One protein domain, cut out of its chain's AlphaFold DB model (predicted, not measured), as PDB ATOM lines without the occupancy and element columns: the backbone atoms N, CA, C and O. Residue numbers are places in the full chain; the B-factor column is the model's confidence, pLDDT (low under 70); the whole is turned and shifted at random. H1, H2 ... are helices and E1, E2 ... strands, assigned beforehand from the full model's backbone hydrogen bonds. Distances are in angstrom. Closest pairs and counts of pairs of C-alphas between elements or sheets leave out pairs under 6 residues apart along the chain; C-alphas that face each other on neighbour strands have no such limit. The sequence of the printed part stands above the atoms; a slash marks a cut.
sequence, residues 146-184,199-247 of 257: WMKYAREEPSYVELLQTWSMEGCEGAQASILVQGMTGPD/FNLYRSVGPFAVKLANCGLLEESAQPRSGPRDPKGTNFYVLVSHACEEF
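What this domain is: This is residues 146 to 184 and 199 to 247 of the 257 residues of an uncharacterized protein of Burkholderia lata (strain ATCC 17760 / DSM 23089 / LMG 22485 / NCIMB 9086 / R18194 / 383) (UniProt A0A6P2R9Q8). A narrow, strongly twisted sheet of three antiparallel strands, in the order E1, E3, E2, forms the core, with five short helices round it: H1 and H2 by E1, H4 by E2 and joined to H3, and H5 just after E3. The E2-E3 hairpin's loop and residues 181 to 184 lie at the sheet's end away from H2 and H5. The printed part has 88 residues, with H1, H2, E1, H3, H4, E2, E3 and H5 in chain order, of mixed class. It is compact, with a radius of gyration of the C-alphas of 14.0 A and spans of 43 by 29 by 21 A.

How they stand to each other: H1, residues 146 to 152, is on the sheet of E1, residues 173 to 180, E3, residues 234 to 240, and E2, residues 218 to 224. It runs across the strands, at 78 degrees to E1 on the local plane; their closest C-alphas, Ala 150 and Ile 175, are 6.7 A apart. H2, residues 154 to 165, is on the sheet but over none of its strands; its closest C-alphas to E1 are Tyr 156 and Ala 173, 5.4 A. E1 bends by 54 degrees at residue 177; N 175 and O 238 of E3 are 2.9 A apart, within hydrogen-bond range. H3, residues 201 to 204, only grazes the sheet and touches H4, residues 207 to 214, only at the corner, closest at C-alphas 202 and 210, 6.1 A. H4 stands up from the sheet at 67 degrees, its closest C-alphas to E2 being Leu 212 and Leu 218, 5.5 A. In the hairpin of E2 and E3, N 221 and O 237 are 2.9 A apart. H5, residues 242 to 247, only grazes the sheet. Every O i to N i+4 pair is within range in H1, H2 and H5, and 3 of 4 in H4; H3 is too short for one.

Where its parts are: H1 begins at C-alpha 146 (-25.586, 8.676, -4.723). H2 is 17.3 A long, E1 20.2 A, E2 20.0 A and E3 19.1 A. H5 ends at C-alpha 247 (-29.971, -3.943, -4.559).

The domain as a whole: The farthest C-alphas, Met 165 and Asp 184, are 44.3 A apart. Residues 185 to 198 are not printed; C-alphas 184 and 199 are 18.4 A apart. Of the links printed whole, none is long. pLDDT is under 70 at residues 165 to 170, 179 to 184 and 226 to 232.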
ATOM      1  N   TRP A 146     -26.241   8.805  -3.429       94.12
ATOM      2  CA  TRP A 146     -25.586   8.676  -4.723       94.12
ATOM      3  C   TRP A 146     -26.495   8.057  -5.789       94.12
ATOM      4  O   TRP A 146     -26.572   8.596  -6.884       94.12
ATOM      5  N   MET A 147     -27.247   7.000  -5.473       93.06
ATOM      6  CA  MET A 147     -28.205   6.388  -6.405       93.06
ATOM      7  C   MET A 147     -29.325   7.348  -6.796       93.06
ATOM      8  O   MET A 147     -29.809   7.310  -7.926       93.06
ATOM      9  N   LYS A 148     -29.737   8.237  -5.886       91.44
ATOM     10  CA  LYS A 148     -30.690   9.297  -6.219       91.44
ATOM     11  C   LYS A 148     -30.114  10.247  -7.270       91.44
ATOM     12  O   LYS A 148     -30.794  10.519  -8.249       91.44
ATOM     13  N   TYR A 149     -28.871  10.694  -7.086       89.62
ATOM     14  CA  TYR A 149     -28.162  11.505  -8.077       89.62
ATOM     15  C   TYR A 149     -27.991  10.752  -9.410       89.62
ATOM     16  O   TYR A 149     -28.354  11.270 -10.458       89.62
ATOM     17  N   ALA A 150     -27.533   9.499  -9.363       88.69
ATOM     18  CA  ALA A 150     -27.352   8.635 -10.527       88.69
ATOM     19  C   ALA A 150     -28.618   8.522 -11.388       88.69
ATOM     20  O   ALA A 150     -28.553   8.609 -12.608       88.69
ATOM     21  N   ARG A 151     -29.781   8.367 -10.753       88.06
ATOM     22  CA  ARG A 151     -31.082   8.252 -11.431       88.06
ATOM     23  C   ARG A 151     -31.588   9.540 -12.064       88.06
ATOM     24  O   ARG A 151     -32.527   9.481 -12.852       88.06
ATOM     25  N   GLU A 152     -31.028  10.684 -11.690       87.06
ATOM     26  CA  GLU A 152     -31.342  11.970 -12.308       87.06
ATOM     27  C   GLU A 152     -30.513  12.189 -13.591       87.06
ATOM     28  O   GLU A 152     -30.864  13.046 -14.403       87.06
ATOM     29  N   GLU A 153     -29.465  11.386 -13.825       84.25
ATOM     30  CA  GLU A 153     -28.657  11.452 -15.044       84.25
ATOM     31  C   GLU A 153     -29.416  10.876 -16.258       84.25
ATOM     32  O   GLU A 153     -29.904   9.740 -16.206       84.25
ATOM     33  N   PRO A 154     -29.486  11.603 -17.394       82.88
ATOM     34  CA  PRO A 154     -30.241  11.167 -18.570       82.88
ATOM     35  C   PRO A 154     -29.841   9.784 -19.101       82.88
ATOM     36  O   PRO A 154     -30.714   9.011 -19.491       82.88
ATOM     37  N   SER A 155     -28.543   9.455 -19.070       76.50
ATOM     38  CA  SER A 155     -28.027   8.150 -19.515       76.50
ATOM     39  C   SER A 155     -28.552   6.991 -18.668       76.50
ATOM     40  O   SER A 155     -28.762   5.896 -19.183       76.50
ATOM     41  N   TYR A 156     -28.788   7.223 -17.375       82.75
ATOM     42  CA  TYR A 156     -29.341   6.225 -16.468       82.75
ATOM     43  C   TYR A 156     -30.839   6.028 -16.718       82.75
ATOM     44  O   TYR A 156     -31.322   4.900 -16.762       82.75
ATOM     45  N   VAL A 157     -31.581   7.122 -16.927       82.31
ATOM     46  CA  VAL A 157     -33.030   7.083 -17.188       82.31
ATOM     47  C   VAL A 157     -33.355   6.315 -18.467       82.31
ATOM     48  O   VAL A 157     -34.290   5.515 -18.472       82.31
ATOM     49  N   GLU A 158     -32.591   6.540 -19.536       81.06
ATOM     50  CA  GLU A 158     -32.761   5.819 -20.801       81.06
ATOM     51  C   GLU A 158     -32.534   4.314 -20.610       81.06
ATOM     52  O   GLU A 158     -33.351   3.499 -21.034       81.06
ATOM     53  N   LEU A 159     -31.492   3.941 -19.863       79.00
ATOM     54  CA  LEU A 159     -31.165   2.540 -19.625       79.00
ATOM     55  C   LEU A 159     -32.185   1.825 -18.721       79.00
ATOM     56  O   LEU A 159     -32.518   0.669 -18.974       79.00
ATOM     57  N   LEU A 160     -32.748   2.516 -17.721       78.62
ATOM     58  CA  LEU A 160     -33.856   1.987 -16.913       78.62
ATOM     59  C   LEU A 160     -35.076   1.629 -17.772       78.62
ATOM     60  O   LEU A 160     -35.756   0.636 -17.505       78.62
ATOM     61  N   GLN A 161     -35.367   2.431 -18.801       78.12
ATOM     62  CA  GLN A 161     -36.451   2.135 -19.738       78.12
ATOM     63  C   GLN A 161     -36.125   0.897 -20.573       78.12
ATOM     64  O   GLN A 161     -37.002   0.054 -20.765       78.12
ATOM     65  N   THR A 162     -34.873   0.745 -21.011       77.62
ATOM     66  CA  THR A 162     -34.411  -0.449 -21.731       77.62
ATOM     67  C   THR A 162     -34.540  -1.711 -20.880       77.62
ATOM     68  O   THR A 162     -35.169  -2.663 -21.333       77.62
ATOM     69  N   TRP A 163     -34.050  -1.706 -19.633       77.19
ATOM     70  CA  TRP A 163     -34.173  -2.848 -18.712       77.19
ATOM     71  C   TRP A 163     -35.629  -3.257 -18.456       77.19
ATOM     72  O   TRP A 163     -35.927  -4.436 -18.289       77.19
ATOM     73  N   SER A 164     -36.556  -2.295 -18.446       70.00
ATOM     74  CA  SER A 164     -37.982  -2.575 -18.261       70.00
ATOM     75  C   SER A 164     -38.657  -3.206 -19.485       70.00
ATOM     76  O   SER A 164     -39.736  -3.781 -19.326       70.00
ATOM     77  N   MET A 165     -38.104  -3.047 -20.692       68.38
ATOM     78  CA  MET A 165     -38.742  -3.495 -21.938       68.38
ATOM     79  C   MET A 165     -38.094  -4.741 -22.535       68.38
ATOM     80  O   MET A 165     -38.789  -5.594 -23.084       68.38
ATOM     81  N   GLU A 166     -36.776  -4.848 -22.433       57.97
ATOM     82  CA  GLU A 166     -35.992  -5.925 -23.011       57.97
ATOM     83  C   GLU A 166     -35.188  -6.525 -21.864       57.97
ATOM     84  O   GLU A 166     -34.454  -5.802 -21.196       57.97
ATOM     85  N   GLY A 167     -35.362  -7.821 -21.586       57.34
ATOM     86  CA  GLY A 167     -34.608  -8.552 -20.560       57.34
ATOM     87  C   GLY A 167     -33.124  -8.665 -20.920       57.34
ATOM     88  O   GLY A 167     -32.624  -9.753 -21.185       57.34
ATOM     89  N   CYS A 168     -32.447  -7.526 -21.009       57.53
ATOM     90  CA  CYS A 168     -31.064  -7.359 -21.404       57.53
ATOM     91  C   CYS A 168     -30.172  -7.670 -20.208       57.53
ATOM     92  O   CYS A 168     -29.729  -6.775 -19.485       57.53
ATOM     93  N   GLU A 169     -29.907  -8.961 -20.026       58.12
ATOM     94  CA  GLU A 169     -28.860  -9.448 -19.136       58.12
ATOM     95  C   GLU A 169     -27.516  -8.807 -19.542       58.12
ATOM     96  O   GLU A 169     -27.077  -8.906 -20.689       58.12
ATOM     97  N   GLY A 170     -26.879  -8.095 -18.607       63.31
ATOM     98  CA  GLY A 170     -25.548  -7.501 -18.792       63.31
ATOM     99  C   GLY A 170     -25.495  -6.047 -19.276       63.31
ATOM    100  O   GLY A 170     -24.399  -5.508 -19.422       63.31
ATOM    101  N   ALA A 171     -26.627  -5.371 -19.498       70.38
ATOM    102  CA  ALA A 171     -26.605  -3.926 -19.735       70.38
ATOM    103  C   ALA A 171     -26.194  -3.173 -18.451       70.38
ATOM    104  O   ALA A 171     -26.644  -3.517 -17.361       70.38
ATOM    105  N   GLN A 172     -25.344  -2.147 -18.580       81.50
ATOM    106  CA  GLN A 172     -24.851  -1.320 -17.471       81.50
ATOM    107  C   GLN A 172     -25.090   0.168 -17.767       81.50
ATOM    108  O   GLN A 172     -24.870   0.621 -18.892       81.50
ATOM    109  N   ALA A 173     -25.485   0.949 -16.758       81.62
ATOM    110  CA  ALA A 173     -25.624   2.401 -16.897       81.62
ATOM    111  C   ALA A 173     -24.290   3.095 -16.632       81.62
ATOM    112  O   ALA A 173     -23.737   2.968 -15.544       81.62
ATOM    113  N   SER A 174     -23.798   3.885 -17.586       84.00
ATOM    114  CA  SER A 174     -22.596   4.699 -17.396       84.00
ATOM    115  C   SER A 174     -22.933   6.073 -16.819       84.00
ATOM    116  O   SER A 174     -23.659   6.855 -17.445       84.00
ATOM    117  N   ILE A 175     -22.345   6.399 -15.671       84.25
ATOM    118  CA  ILE A 175     -22.487   7.693 -14.995       84.25
ATOM    119  C   ILE A 175     -21.161   8.433 -15.094       84.25
ATOM    120  O   ILE A 175     -20.150   7.934 -14.610       84.25
ATOM    121  N   LEU A 176     -21.147   9.615 -15.710       82.50
ATOM    122  CA  LEU A 176     -19.941  10.438 -15.792       82.50
ATOM    123  C   LEU A 176     -19.614  11.010 -14.406       82.50
ATOM    124  O   LEU A 176     -20.396  11.774 -13.853       82.50
ATOM    125  N   VAL A 177     -18.441  10.678 -13.866       80.06
ATOM    126  CA  VAL A 177     -18.013  11.145 -12.535       80.06
ATOM    127  C   VAL A 177     -16.930  12.214 -12.633       80.06
ATOM    128  O   VAL A 177     -16.890  13.134 -11.818       80.06
ATOM    129  N   GLN A 178     -16.046  12.126 -13.629       77.31
ATOM    130  CA  GLN A 178     -14.968  13.098 -13.800       77.31
ATOM    131  C   GLN A 178     -14.550  13.211 -15.267       77.31
ATOM    132  O   GLN A 178     -14.299  12.211 -15.928       77.31
ATOM    133  N   GLY A 179     -14.427  14.437 -15.775       63.69
ATOM    134  CA  GLY A 179     -13.790  14.707 -17.063       63.69
ATOM    135  C   GLY A 179     -12.426  15.346 -16.845       63.69
ATOM    136  O   GLY A 179     -12.371  16.518 -16.481       63.69
ATOM    137  N   MET A 180     -11.338  14.609 -17.067       55.47
ATOM    138  CA  MET A 180      -9.984  15.166 -17.017       55.47
ATOM    139  C   MET A 180      -9.640  15.772 -18.376       55.47
ATOM    140  O   MET A 180      -9.773  15.111 -19.407       55.47
ATOM    141  N   THR A 181      -9.224  17.035 -18.387       52.06
ATOM    142  CA  THR A 181      -8.518  17.624 -19.530       52.06
ATOM    143  C   THR A 181      -7.111  17.044 -19.563       52.06
ATOM    144  O   THR A 181      -6.492  16.902 -18.508       52.06
ATOM    145  N   GLY A 182      -6.610  16.677 -20.745       49.38
ATOM    146  CA  GLY A 182      -5.215  16.247 -20.871       49.38
ATOM    147  C   GLY A 182      -4.254  17.350 -20.401       49.38
ATOM    148  O   GLY A 182      -4.680  18.495 -20.247       49.38
ATOM    149  N   PRO A 183      -2.962  17.049 -20.181       45.94
ATOM    150  CA  PRO A 183      -2.000  18.064 -19.771       45.94
ATOM    151  C   PRO A 183      -1.930  19.163 -20.837       45.94
ATOM    152  O   PRO A 183      -1.390  18.958 -21.932       45.94
ATOM    153  N   ASP A 184      -2.488  20.328 -20.512       41.91
ATOM    154  CA  ASP A 184      -2.261  21.556 -21.255       41.91
ATOM    155  C   ASP A 184      -0.790  21.924 -21.068       41.91
ATOM    156  O   ASP A 184      -0.312  22.191 -19.968       41.91
ATOM    157  N   PHE A 199      -8.079   8.098 -11.584       81.25
ATOM    158  CA  PHE A 199      -9.429   8.027 -11.039       81.25
ATOM    159  C   PHE A 199      -9.453   7.108  -9.822       81.25
ATOM    160  O   PHE A 199      -8.842   6.041  -9.798       81.25
ATOM    161  N   ASN A 200     -10.096   7.588  -8.766       86.50
ATOM    162  CA  ASN A 200     -10.113   6.915  -7.486       86.50
ATOM    163  C   ASN A 200     -11.550   6.887  -6.987       86.50
ATOM    164  O   ASN A 200     -12.042   7.877  -6.443       86.50
ATOM    165  N   LEU A 201     -12.210   5.740  -7.140       87.56
ATOM    166  CA  LEU A 201     -13.617   5.563  -6.790       87.56
ATOM    167  C   LEU A 201     -13.925   5.930  -5.331       87.56
ATOM    168  O   LEU A 201     -14.960   6.536  -5.044       87.56
ATOM    169  N   TYR A 202     -12.991   5.664  -4.412       90.12
ATOM    170  CA  TYR A 202     -13.123   6.060  -3.009       90.12
ATOM    171  C   TYR A 202     -13.219   7.581  -2.836       90.12
ATOM    172  O   TYR A 202     -14.014   8.055  -2.024       90.12
ATOM    173  N   ARG A 203     -12.393   8.353  -3.552       87.00
ATOM    174  CA  ARG A 203     -12.376   9.821  -3.465       87.00
ATOM    175  C   ARG A 203     -13.508  10.456  -4.264       87.00
ATOM    176  O   ARG A 203     -14.080  11.432  -3.790       87.00
ATOM    177  N   SER A 204     -13.808   9.914  -5.440       86.31
ATOM    178  CA  SER A 204     -14.758  10.509  -6.380       86.31
ATOM    179  C   SER A 204     -16.213  10.189  -6.037       86.31
ATOM    180  O   SER A 204     -17.072  11.051  -6.188       86.31
ATOM    181  N   VAL A 205     -16.496   8.978  -5.545       90.62
ATOM    182  CA  VAL A 205     -17.861   8.536  -5.208       90.62
ATOM    183  C   VAL A 205     -18.011   8.275  -3.714       90.62
ATOM    184  O   VAL A 205     -18.957   8.746  -3.079       90.62
ATOM    185  N   GLY A 206     -17.064   7.551  -3.123       92.50
ATOM    186  CA  GLY A 206     -17.029   7.317  -1.685       92.50
ATOM    187  C   GLY A 206     -16.614   5.898  -1.293       92.50
ATOM    188  O   GLY A 206     -16.485   5.014  -2.137       92.50
ATOM    189  N   PRO A 207     -16.465   5.636   0.020       94.19
ATOM    190  CA  PRO A 207     -16.048   4.325   0.526       94.19
ATOM    191  C   PRO A 207     -16.991   3.175   0.164       94.19
ATOM    192  O   PRO A 207     -16.532   2.053  -0.032       94.19
ATOM    193  N   PHE A 208     -18.299   3.444   0.085       96.38
ATOM    194  CA  PHE A 208     -19.297   2.426  -0.247       96.38
ATOM    195  C   PHE A 208     -19.095   1.895  -1.671       96.38
ATOM    196  O   PHE A 208     -19.265   0.704  -1.904       96.38
ATOM    197  N   ALA A 209     -18.673   2.755  -2.602       96.00
ATOM    198  CA  ALA A 209     -18.550   2.394  -4.005       96.00
ATOM    199  C   ALA A 209     -17.433   1.375  -4.238       96.00
ATOM    200  O   ALA A 209     -17.609   0.464  -5.031       96.00
ATOM    201  N   VAL A 210     -16.339   1.447  -3.471       96.69
ATOM    202  CA  VAL A 210     -15.283   0.419  -3.503       96.69
ATOM    203  C   VAL A 210     -15.816  -0.943  -3.054       96.69
ATOM    204  O   VAL A 210     -15.466  -1.965  -3.629       96.69
ATOM    205  N   LYS A 211     -16.685  -0.971  -2.037       97.69
ATOM    206  CA  LYS A 211     -17.301  -2.222  -1.571       97.69
ATOM    207  C   LYS A 211     -18.228  -2.805  -2.627       97.69
ATOM    208  O   LYS A 211     -18.130  -3.986  -2.919       97.69
ATOM    209  N   LEU A 212     -19.077  -1.966  -3.219       97.62
ATOM    210  CA  LEU A 212     -19.973  -2.375  -4.298       97.62
ATOM    211  C   LEU A 212     -19.204  -2.828  -5.542       97.62
ATOM    212  O   LEU A 212     -19.615  -3.790  -6.181       97.62
ATOM    213  N   ALA A 213     -18.068  -2.201  -5.848       96.69
ATOM    214  CA  ALA A 213     -17.203  -2.635  -6.937       96.69
ATOM    215  C   ALA A 213     -16.581  -4.012  -6.680       96.69
ATOM    216  O   ALA A 213     -16.565  -4.856  -7.570       96.69
ATOM    217  N   ASN A 214     -16.158  -4.290  -5.443       97.19
ATOM    218  CA  ASN A 214     -15.658  -5.616  -5.068       97.19
ATOM    219  C   ASN A 214     -16.727  -6.719  -5.172       97.19
ATOM    220  O   ASN A 214     -16.365  -7.875  -5.351       97.19
ATOM    221  N   CYS A 215     -18.012  -6.365  -5.073       96.62
ATOM    222  CA  CYS A 215     -19.145  -7.278  -5.258       96.62
ATOM    223  C   CYS A 215     -19.643  -7.334  -6.717       96.62
ATOM    224  O   CYS A 215     -20.672  -7.940  -6.982       96.62
ATOM    225  N   GLY A 216     -18.982  -6.657  -7.667       95.69
ATOM    226  CA  GLY A 216     -19.416  -6.609  -9.071       95.69
ATOM    227  C   GLY A 216     -20.669  -5.764  -9.336       95.69
ATOM    228  O   GLY A 216     -21.241  -5.828 -10.422       95.69
ATOM    229  N   LEU A 217     -21.105  -4.956  -8.364       96.31
ATOM    230  CA  LEU A 217     -22.276  -4.085  -8.500       96.31
ATOM    231  C   LEU A 217     -21.938  -2.746  -9.174       96.31
ATOM    232  O   LEU A 217     -22.777  -2.158  -9.858       96.31
ATOM    233  N   LEU A 218     -20.701  -2.277  -9.008       95.81
ATOM    234  CA  LEU A 218     -20.174  -1.097  -9.691       95.81
ATOM    235  C   LEU A 218     -18.894  -1.447 -10.447       95.81
ATOM    236  O   LEU A 218     -18.111  -2.279 -10.001       95.81
ATOM    237  N   GLU A 219     -18.637  -0.759 -11.550       94.06
ATOM    238  CA  GLU A 219     -17.385  -0.903 -12.293       94.06
ATOM    239  C   GLU A 219     -16.839   0.465 -12.701       94.06
ATOM    240  O   GLU A 219     -17.583   1.408 -12.967       94.06
ATOM    241  N   GLU A 220     -15.518   0.594 -12.711       91.69
ATOM    242  CA  GLU A 220     -14.841   1.804 -13.164       91.69
ATOM    243  C   GLU A 220     -14.560   1.692 -14.663       91.69
ATOM    244  O   GLU A 220     -13.996   0.703 -15.127       91.69
ATOM    245  N   SER A 221     -14.905   2.724 -15.429       89.00
ATOM    246  CA  SER A 221     -14.622   2.769 -16.861       89.00
ATOM    247  C   SER A 221     -14.011   4.105 -17.247       89.00
ATOM    248  O   SER A 221     -14.421   5.158 -16.765       89.00
ATOM    249  N   ALA A 222     -13.016   4.079 -18.125       86.50
ATOM    250  CA  ALA A 222     -12.367   5.273 -18.642       86.50
ATOM    251  C   ALA A 222     -12.465   5.274 -20.166       86.50
ATOM    252  O   ALA A 222     -12.097   4.294 -20.815       86.50
ATOM    253  N   GLN A 223     -12.948   6.374 -20.743       83.69
ATOM    254  CA  GLN A 223     -13.049   6.530 -22.191       83.69
ATOM    255  C   GLN A 223     -12.361   7.821 -22.651       83.69
ATOM    256  O   GLN A 223     -12.518   8.866 -22.008       83.69
ATOM    257  N   PRO A 224     -11.623   7.789 -23.776       79.44
ATOM    258  CA  PRO A 224     -11.098   9.000 -24.394       79.44
ATOM    259  C   PRO A 224     -12.233   9.960 -24.762       79.44
ATOM    260  O   PRO A 224     -13.294   9.542 -25.227       79.44
ATOM    261  N   ARG A 225     -12.014  11.263 -24.594       78.69
ATOM    262  CA  ARG A 225     -12.996  12.284 -24.960       78.69
ATOM    263  C   ARG A 225     -13.047  12.430 -26.487       78.69
ATOM    264  O   ARG A 225     -12.072  12.818 -27.120       78.69
ATOM    265  N   SER A 226     -14.212  12.198 -27.087       67.44
ATOM    266  CA  SER A 226     -14.416  12.220 -28.550       67.44
ATOM    267  C   SER A 226     -14.497  13.630 -29.173       67.44
ATOM    268  O   SER A 226     -14.946  13.786 -30.308       67.44
ATOM    269  N   GLY A 227     -14.138  14.684 -28.430       67.69
ATOM    270  CA  GLY A 227     -14.373  16.076 -28.819       67.69
ATOM    271  C   GLY A 227     -13.196  16.711 -29.579       67.69
ATOM    272  O   GLY A 227     -12.058  16.592 -29.134       67.69
ATOM    273  N   PRO A 228     -13.433  17.491 -30.654       58.75
ATOM    274  CA  PRO A 228     -12.366  18.116 -31.450       58.75
ATOM    275  C   PRO A 228     -11.564  19.200 -30.704       58.75
ATOM    276  O   PRO A 228     -10.533  19.642 -31.201       58.75
ATOM    277  N   ARG A 229     -12.037  19.654 -29.535       60.88
ATOM    278  CA  ARG A 229     -11.394  20.702 -28.723       60.88
ATOM    279  C   ARG A 229     -10.394  20.178 -27.689       60.88
ATOM    280  O   ARG A 229      -9.596  20.969 -27.211       60.88
ATOM    281  N   ASP A 230     -10.434  18.888 -27.357       62.03
ATOM    282  CA  ASP A 230      -9.531  18.274 -26.375       62.03
ATOM    283  C   ASP A 230      -9.439  16.751 -26.611       62.03
ATOM    284  O   ASP A 230     -10.064  15.964 -25.895       62.03
ATOM    285  N   PRO A 231      -8.690  16.319 -27.643       61.72
ATOM    286  CA  PRO A 231      -8.554  14.906 -28.004       61.72
ATOM    287  C   PRO A 231      -7.693  14.100 -27.016       61.72
ATOM    288  O   PRO A 231      -7.530  12.896 -27.198       61.72
ATOM    289  N   LYS A 232      -7.101  14.750 -26.003       69.44
ATOM    290  CA  LYS A 232      -6.281  14.101 -24.967       69.44
ATOM    291  C   LYS A 232      -7.026  13.923 -23.643       69.44
ATOM    292  O   LYS A 232      -6.500  13.263 -22.751       69.44
ATOM    293  N   GLY A 233      -8.217  14.502 -23.503       74.19
ATOM    294  CA  GLY A 233      -9.031  14.351 -22.306       74.19
ATOM    295  C   GLY A 233      -9.527  12.916 -22.115       74.19
ATOM    296  O   GLY A 233      -9.798  12.202 -23.082       74.19
ATOM    297  N   THR A 234      -9.671  12.502 -20.859       80.88
ATOM    298  CA  THR A 234     -10.253  11.205 -20.477       80.88
ATOM    299  C   THR A 234     -11.475  11.452 -19.605       80.88
ATOM    300  O   THR A 234     -11.411  12.191 -18.621       80.88
ATOM    301  N   ASN A 235     -12.598  10.845 -19.973       84.19
ATOM    302  CA  ASN A 235     -13.798  10.814 -19.151       84.19
ATOM    303  C   ASN A 235     -13.799   9.525 -18.326       84.19
ATOM    304  O   ASN A 235     -13.582   8.439 -18.862       84.19
ATOM    305  N   PHE A 236     -14.074   9.655 -17.035       87.31
ATOM    306  CA  PHE A 236     -14.219   8.546 -16.105       87.31
ATOM    307  C   PHE A 236     -15.683   8.362 -15.756       87.31
ATOM    308  O   PHE A 236     -16.380   9.310 -15.373       87.31
ATOM    309  N   TYR A 237     -16.116   7.123 -15.880       89.75
ATOM    310  CA  TYR A 237     -17.467   6.674 -15.660       89.75
ATOM    311  C   TYR A 237     -17.490   5.647 -14.541       89.75
ATOM    312  O   TYR A 237     -16.552   4.869 -14.362       89.75
ATOM    313  N   VAL A 238     -18.603   5.627 -13.826       92.19
ATOM    314  CA  VAL A 238     -18.984   4.499 -12.987       92.19
ATOM    315  C   VAL A 238     -20.128   3.790 -13.683       92.19
ATOM    316  O   VAL A 238     -21.145   4.410 -13.993       92.19
ATOM    317  N   LEU A 239     -19.920   2.515 -13.978       92.56
ATOM    318  CA  LEU A 239     -20.917   1.641 -14.565       92.56
ATOM    319  C   LEU A 239     -21.732   1.012 -13.434       92.56
ATOM    320  O   LEU A 239     -21.164   0.504 -12.468       92.56
ATOM    321  N   VAL A 240     -23.056   1.071 -13.545       93.56
ATOM    322  CA  VAL A 240     -23.999   0.493 -12.580       93.56
ATOM    323  C   VAL A 240     -24.631  -0.743 -13.195       93.56
ATOM    324  O   VAL A 240     -25.250  -0.649 -14.258       93.56
ATOM    325  N   SER A 241     -24.468  -1.892 -12.540       93.19
ATOM    326  CA  SER A 241     -25.069  -3.148 -12.990       93.19
ATOM    327  C   SER A 241     -26.568  -3.219 -12.678       93.19
ATOM    328  O   SER A 241     -27.075  -2.504 -11.808       93.19
ATOM    329  N   HIS A 242     -27.270  -4.132 -13.352       91.75
ATOM    330  CA  HIS A 242     -28.664  -4.460 -13.041       91.75
ATOM    331  C   HIS A 242     -28.833  -4.903 -11.575       91.75
ATOM    332  O   HIS A 242     -29.681  -4.376 -10.855       91.75
ATOM    333  N   ALA A 243     -27.944  -5.771 -11.083       94.19
ATOM    334  CA  ALA A 243     -27.939  -6.205  -9.687       94.19
ATOM    335  C   ALA A 243     -27.772  -5.035  -8.692       94.19
ATOM    336  O   ALA A 243     -28.339  -5.059  -7.601       94.19
ATOM    337  N   CYS A 244     -27.043  -3.968  -9.052       96.19
ATOM    338  CA  CYS A 244     -26.899  -2.784  -8.195       96.19
ATOM    339  C   CYS A 244     -28.198  -1.974  -8.102       96.19
ATOM    340  O   CYS A 244     -28.541  -1.433  -7.046       96.19
ATOM    341  N   GLU A 245     -28.924  -1.887  -9.212       94.25
ATOM    342  CA  GLU A 245     -30.245  -1.275  -9.270       94.25
ATOM    343  C   GLU A 245     -31.261  -2.090  -8.452       94.25
ATOM    344  O   GLU A 245     -32.007  -1.514  -7.651       94.25
ATOM    345  N   GLU A 246     -31.251  -3.420  -8.574       94.56
ATOM    346  CA  GLU A 246     -32.094  -4.290  -7.751       94.56
ATOM    347  C   GLU A 246     -31.733  -4.175  -6.263       94.56
ATOM    348  O   GLU A 246     -32.623  -4.009  -5.423       94.56
ATOM    349  N   PHE A 247     -30.442  -4.167  -5.924       97.44
ATOM    350  CA  PHE A 247     -29.971  -3.943  -4.559       97.44
ATOM    351  C   PHE A 247     -30.502  -2.629  -3.979       97.44
ATOM    352  O   PHE A 247     -31.007  -2.604  -2.852       97.44
TER     353      PHE A 247